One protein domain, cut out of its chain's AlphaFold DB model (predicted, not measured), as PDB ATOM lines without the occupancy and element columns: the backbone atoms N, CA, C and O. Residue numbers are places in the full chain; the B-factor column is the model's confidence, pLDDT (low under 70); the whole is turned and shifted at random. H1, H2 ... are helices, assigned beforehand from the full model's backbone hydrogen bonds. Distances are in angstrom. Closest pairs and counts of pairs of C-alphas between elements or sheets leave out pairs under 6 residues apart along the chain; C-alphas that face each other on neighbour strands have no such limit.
ATOM      1  N   SER A  70       3.741  18.140  15.796       65.88
ATOM      2  CA  SER A  70       2.546  18.982  15.722       65.88
ATOM      3  C   SER A  70       1.322  18.182  15.273       65.88
ATOM      4  O   SER A  70       0.200  18.605  15.530       65.88
ATOM      5  N   LEU A  71       1.551  17.023  14.643       70.06
ATOM      6  CA  LEU A  71       0.538  16.103  14.148       70.06
ATOM      7  C   LEU A  71       0.555  14.791  14.937       70.06
ATOM      8  O   LEU A  71       1.616  14.226  15.225       70.06
ATOM      9  N   THR A  72      -0.630  14.282  15.258       82.12
ATOM     10  CA  THR A  72      -0.789  12.946  15.836       82.12
ATOM     11  C   THR A  72      -0.597  11.872  14.765       82.12
ATOM     12  O   THR A  72      -0.730  12.123  13.565       82.12
ATOM     13  N   ARG A  73      -0.302  10.632  15.177       82.12
ATOM     14  CA  ARG A  73      -0.179   9.510  14.228       82.12
ATOM     15  C   ARG A  73      -1.478   9.276  13.458       82.12
ATOM     16  O   ARG A  73      -1.439   8.839  12.313       82.12
ATOM     17  N   GLU A  74      -2.613   9.557  14.083       82.88
ATOM     18  CA  GLU A  74      -3.947   9.452  13.500       82.88
ATOM     19  C   GLU A  74      -4.151  10.505  12.409       82.88
ATOM     20  O   GLU A  74      -4.619  10.161  11.328       82.88
ATOM     21  N   GLN A  75      -3.730  11.754  12.647       78.81
ATOM     22  CA  GLN A  75      -3.782  12.827  11.647       78.81
ATOM     23  C   GLN A  75      -2.902  12.507  10.439       78.81
ATOM     24  O   GLN A  75      -3.371  12.572   9.310       78.81
ATOM     25  N   VAL A  76      -1.672  12.039  10.671       85.38
ATOM     26  CA  VAL A  76      -0.767  11.622   9.586       85.38
ATOM     27  C   VAL A  76      -1.370  10.481   8.758       85.38
ATOM     28  O   VAL A  76      -1.267  10.476   7.535       85.38
ATOM     29  N   LYS A  77      -2.029   9.506   9.397       87.12
ATOM     30  CA  LYS A  77      -2.715   8.419   8.678       87.12
ATOM     31  C   LYS A  77      -3.915   8.920   7.875       87.12
ATOM     32  O   LYS A  77      -4.137   8.423   6.770       87.12
ATOM     33  N   ALA A  78      -4.679   9.862   8.421       83.31
ATOM     34  CA  ALA A  78      -5.802  10.471   7.722       83.31
ATOM     35  C   ALA A  78      -5.322  11.230   6.476       83.31
ATOM     36  O   ALA A  78      -5.814  10.957   5.383       83.31
ATOM     37  N   GLU A  79      -4.294  12.071   6.616       84.69
ATOM     38  CA  GLU A  79      -3.677  12.809   5.505       84.69
ATOM     39  C   GLU A  79      -3.101  11.871   4.439       84.69
ATOM     40  O   GLU A  79      -3.344  12.065   3.251       84.69
ATOM     41  N   LEU A  80      -2.398  10.805   4.839       89.06
ATOM     42  CA  LEU A  80      -1.868   9.817   3.895       89.06
ATOM     43  C   LEU A  80      -2.995   9.130   3.113       89.06
ATOM     44  O   LEU A  80      -2.908   8.974   1.897       89.06
ATOM     45  N   THR A  81      -4.062   8.725   3.801       88.19
ATOM     46  CA  THR A  81      -5.215   8.073   3.164       88.19
ATOM     47  C   THR A  81      -5.896   9.020   2.180       88.19
ATOM     48  O   THR A  81      -6.293   8.609   1.088       88.19
ATOM     49  N   GLU A  82      -6.004  10.298   2.536       86.19
ATOM     50  CA  GLU A  82      -6.558  11.321   1.662       86.19
ATOM     51  C   GLU A  82      -5.676  11.571   0.434       86.19
ATOM     52  O   GLU A  82      -6.205  11.581  -0.677       86.19
ATOM     53  N   ALA A  83      -4.358  11.692   0.602       88.00
ATOM     54  CA  ALA A  83      -3.407  11.871  -0.495       88.00
ATOM     55  C   ALA A  83      -3.424  10.689  -1.477       88.00
ATOM     56  O   ALA A  83      -3.438  10.883  -2.692       88.00
ATOM     57  N   VAL A  84      -3.512   9.454  -0.967       88.44
ATOM     58  CA  VAL A  84      -3.684   8.250  -1.798       88.44
ATOM     59  C   VAL A  84      -4.995   8.315  -2.580       88.44
ATOM     60  O   VAL A  84      -5.013   8.062  -3.784       88.44
ATOM     61  N   ARG A  85      -6.100   8.681  -1.917       88.06
ATOM     62  CA  ARG A  85      -7.432   8.759  -2.534       88.06
ATOM     63  C   ARG A  85      -7.512   9.831  -3.622       88.06
ATOM     64  O   ARG A  85      -8.178   9.621  -4.630       88.06
ATOM     65  N   THR A  86      -6.895  10.990  -3.410       87.12
ATOM     66  CA  THR A  86      -6.910  12.119  -4.356       87.12
ATOM     67  C   THR A  86      -5.817  12.030  -5.414       87.12
ATOM     68  O   THR A  86      -5.801  12.858  -6.326       87.12
ATOM     69  N   GLY A  87      -4.912  11.055  -5.296       87.00
ATOM     70  CA  GLY A  87      -3.738  10.933  -6.154       87.00
ATOM     71  C   GLY A  87      -2.735  12.065  -5.957       87.00
ATOM     72  O   GLY A  87      -1.912  12.297  -6.840       87.00
ATOM     73  N   ASP A  88      -2.779  12.759  -4.813       87.31
ATOM     74  CA  ASP A  88      -1.797  13.766  -4.396       87.31
ATOM     75  C   ASP A  88      -0.516  13.104  -3.858       87.31
ATOM     76  O   ASP A  88       0.002  13.420  -2.790       87.31
ATOM     77  N   MET A  89      -0.032  12.113  -4.601       87.50
ATOM     78  CA  MET A  89       1.244  11.456  -4.368       87.50
ATOM     79  C   MET A  89       2.133  11.699  -5.573       87.50
ATOM     80  O   MET A  89       1.655  11.680  -6.707       87.50
ATOM     81  N   LEU A  90       3.427  11.887  -5.331       88.81
ATOM     82  CA  LEU A  90       4.401  11.977  -6.412       88.81
ATOM     83  C   LEU A  90       4.425  10.662  -7.196       88.81
ATOM     84  O   LEU A  90       4.496   9.575  -6.617       88.81
ATOM     85  N   ALA A  91       4.345  10.778  -8.518       84.50
ATOM     86  CA  ALA A  91       4.576   9.662  -9.409       84.50
ATOM     87  C   ALA A  91       6.047   9.239  -9.310       84.50
ATOM     88  O   ALA A  91       6.943  10.063  -9.130       84.50
ATOM     89  N   ASN A  92       6.298   7.937  -9.413       76.62
ATOM     90  CA  ASN A  92       7.661   7.428  -9.408       76.62
ATOM     91  C   ASN A  92       8.292   7.705 -10.786       76.62
ATOM     92  O   ASN A  92       7.828   7.154 -11.784       76.62
ATOM     93  N   GLY A  93       9.300   8.578 -10.852       70.75
ATOM     94  CA  GLY A  93       9.960   8.978 -12.098       70.75
ATOM     95  C   GLY A  93      10.694  10.318 -11.988       70.75
ATOM     96  O   GLY A  93      10.697  10.953 -10.938       70.75
ATOM     97  N   GLU A  94      11.325  10.752 -13.081       68.94
ATOM     98  CA  GLU A  94      12.041  12.043 -13.155       68.94
ATOM     99  C   GLU A  94      11.099  13.244 -13.299       68.94
ATOM    100  O   GLU A  94      11.478  14.395 -13.082       68.94
ATOM    101  N   GLN A  95       9.853  12.979 -13.679       67.12
ATOM    102  CA  GLN A  95       8.825  13.992 -13.782       67.12
ATOM    103  C   GLN A  95       8.246  14.173 -12.381       67.12
ATOM    104  O   GLN A  95       7.544  13.291 -11.896       67.12
ATOM    105  N   SER A  96       8.544  15.301 -11.731       81.12
ATOM    106  CA  SER A  96       7.994  15.722 -10.429       81.12
ATOM    107  C   SER A  96       6.481  16.014 -10.486       81.12
ATOM    108  O   SER A  96       6.016  17.039  -9.992       81.12
ATOM    109  N   LEU A  97       5.725  15.138 -11.145       85.25
ATOM    110  CA  LEU A  97       4.287  15.180 -11.355       85.25
ATOM    111  C   LEU A  97       3.591  14.298 -10.323       85.25
ATOM    112  O   LEU A  97       4.139  13.307  -9.834       85.25
ATOM    113  N   LYS A  98       2.351  14.648 -10.012       88.81
ATOM    114  CA  LYS A  98       1.492  13.871  -9.121       88.81
ATOM    115  C   LYS A  98       0.733  12.795  -9.894       88.81
ATOM    116  O   LYS A  98       0.483  12.921 -11.093       88.81
ATOM    117  N   LEU A  99       0.326  11.727  -9.212       87.94
ATOM    118  CA  LEU A  99      -0.415  10.626  -9.833       87.94
ATOM    119  C   LEU A  99      -1.757  11.077 -10.422       87.94
ATOM    120  O   LEU A  99      -2.163  10.560 -11.460       87.94
ATOM    121  N   ASN A 100      -2.421  12.057  -9.812       87.50
ATOM    122  CA  ASN A 100      -3.649  12.643 -10.352       87.50
ATOM    123  C   ASN A 100      -3.439  13.532 -11.585       87.50
ATOM    124  O   ASN A 100      -4.364  13.687 -12.376       87.50
ATOM    125  N   GLU A 101      -2.247  14.090 -11.767       86.38
ATOM    126  CA  GLU A 101      -1.874  14.845 -12.966       86.38
ATOM    127  C   GLU A 101      -1.525  13.895 -14.113       86.38
ATOM    128  O   GLU A 101      -1.884  14.150 -15.260       86.38
ATOM    129  N   LEU A 102      -0.867  12.775 -13.798       86.81
ATOM    130  CA  LEU A 102      -0.471  11.765 -14.778       86.81
ATOM    131  C   LEU A 102      -1.644  10.869 -15.211       86.81
ATOM    132  O   LEU A 102      -1.758  10.517 -16.383       86.81
ATOM    133  N   TYR A 103      -2.534  10.525 -14.277       87.50
ATOM    134  CA  TYR A 103      -3.687   9.646 -14.503       87.50
ATOM    135  C   TYR A 103      -4.997  10.269 -13.996       87.50
ATOM    136  O   TYR A 103      -5.649   9.713 -13.110       87.50
ATOM    137  N   PRO A 104      -5.445  11.399 -14.563       83.88
ATOM    138  CA  PRO A 104      -6.622  12.123 -14.076       83.88
ATOM    139  C   PRO A 104      -7.926  11.314 -14.143       83.88
ATOM    140  O   PRO A 104      -8.855  11.591 -13.395       83.88
ATOM    141  N   SER A 105      -8.006  10.288 -14.996       86.50
ATOM    142  CA  SER A 105      -9.151   9.368 -15.069       86.50
ATOM    143  C   SER A 105      -9.231   8.367 -13.908       86.50
ATOM    144  O   SER A 105     -10.293   7.792 -13.684       86.50
ATOM    145  N   MET A 106      -8.134   8.152 -13.175       86.75
ATOM    146  CA  MET A 106      -8.040   7.184 -12.072       86.75
ATOM    147  C   MET A 106      -8.341   7.804 -10.703       86.75
ATOM    148  O   MET A 106      -8.481   7.080  -9.719       86.75
ATOM    149  N   TYR A 107      -8.437   9.132 -10.633       87.81
ATOM    150  CA  TYR A 107      -8.608   9.876  -9.391       87.81
ATOM    151  C   TYR A 107      -9.832  10.789  -9.469       87.81
ATOM    152  O   TYR A 107     -10.194  11.262 -10.547       87.81
ATOM    153  N   PRO A 108     -10.501  11.055  -8.335       82.38
ATOM    154  CA  PRO A 108     -11.618  11.985  -8.314       82.38
ATOM    155  C   PRO A 108     -11.148  13.370  -8.762       82.38
ATOM    156  O   PRO A 108     -10.101  13.848  -8.322       82.38
ATOM    157  N   ALA A 109     -11.947  14.025  -9.609       74.38
ATOM    158  CA  ALA A 109     -11.669  15.384 -10.054       74.38
ATOM    159  C   ALA A 109     -11.423  16.281  -8.836       74.38
ATOM    160  O   ALA A 109     -12.258  16.358  -7.927       74.38
ATOM    161  N   LYS A 110     -10.263  16.946  -8.814       66.00
ATOM    162  CA  LYS A 110      -9.927  17.901  -7.763       66.00
ATOM    163  C   LYS A 110     -11.015  18.964  -7.765       66.00
ATOM    164  O   LYS A 110     -11.152  19.710  -8.734       66.00
ATOM    165  N   GLN A 111     -11.802  19.023  -6.694       58.72
ATOM    166  CA  GLN A 111     -12.662  20.170  -6.471       58.72
ATOM    167  C   GLN A 111     -11.721  21.356  -6.304       58.72
ATOM    168  O   GLN A 111     -11.059  21.500  -5.278       58.72
ATOM    169  N   VAL A 112     -11.591  22.160  -7.360       57.06
ATOM    170  CA  VAL A 112     -11.016  23.491  -7.246       57.06
ATOM    171  C   VAL A 112     -11.924  24.181  -6.254       57.06
ATOM    172  O   VAL A 112     -13.087  24.457  -6.553       57.06
ATOM    173  N   GLN A 113     -11.433  24.335  -5.033       53.25
ATOM    174  CA  GLN A 113     -12.137  25.060  -4.004       53.25
ATOM    175  C   GLN A 113     -12.155  26.501  -4.501       53.25
ATOM    176  O   GLN A 113     -11.178  27.231  -4.366       53.25
ATOM    177  N   ALA A 114     -13.222  26.854  -5.219       60.16
ATOM    178  CA  ALA A 114     -13.467  28.213  -5.637       60.16
ATOM    179  C   ALA A 114     -13.639  28.991  -4.337       60.16
ATOM    180  O   ALA A 114     -14.680  28.926  -3.689       60.16
TER     181      ALA A 114
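Overview. This is residues 70 to 114 of the 154 residues of an uncharacterized protein of Rhodoferax ferrireducens (strain ATCC BAA-621 / DSM 15236 / T118) (UniProt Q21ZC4). One helix, H1, forms a long arm whose first part sticks out, with residues 70 to 79 standing free; at its other end is a loose head of loops with one short helix turn, H2. The link of residues 87 to 98 swings out in a wide loop and comes back to H2, and residues 103 to 114 then lead away from H2 as a tail. The printed part has 45 residues with two named helices, H1 then H2, and no named strand; the class is all helix, though the helices hold 18 of the 45 residues. The whole is loose, with a radius of gyration of the C-alphas of 12.1 A, and spans 31 by 29 by 18 A.

Along the chain. H1, residues 73 to 86, runs 19.9 A from C-alpha 73 at (-0.179, 9.510, 14.228) to C-alpha 86 at (-6.910, 12.119, -4.356). H2, residues 99 to 102, ends with C-alpha 102 at (-0.471, 11.765, -14.778).

Arrangement. H1 and H2 are close but not clearly touching, with 1 pair of C-alphas within 8 A. Their closest C-alphas are those of Thr 86 and Asn 100, 6.8 A apart, while their centres are 17.3 A apart. In H1 every O i to N i+4 pair is within hydrogen-bond range. H2 is too short for such a pair, and its 1 pair of O i and N i+3 is within range.

Size, cuts and confidence. The two C-alphas farthest apart are those of Ser 70 and Ser 105, at 34.3 A. The printed part has no cut, and the link from H1 to H2, 12 residues, is long. Without residues 70 to 79 the body spans 31 by 18 by 17 A. The mean pLDDT of the printed part is 80.5; residue 70, residues 94 to 95 and residues 110 to 114 are under 70.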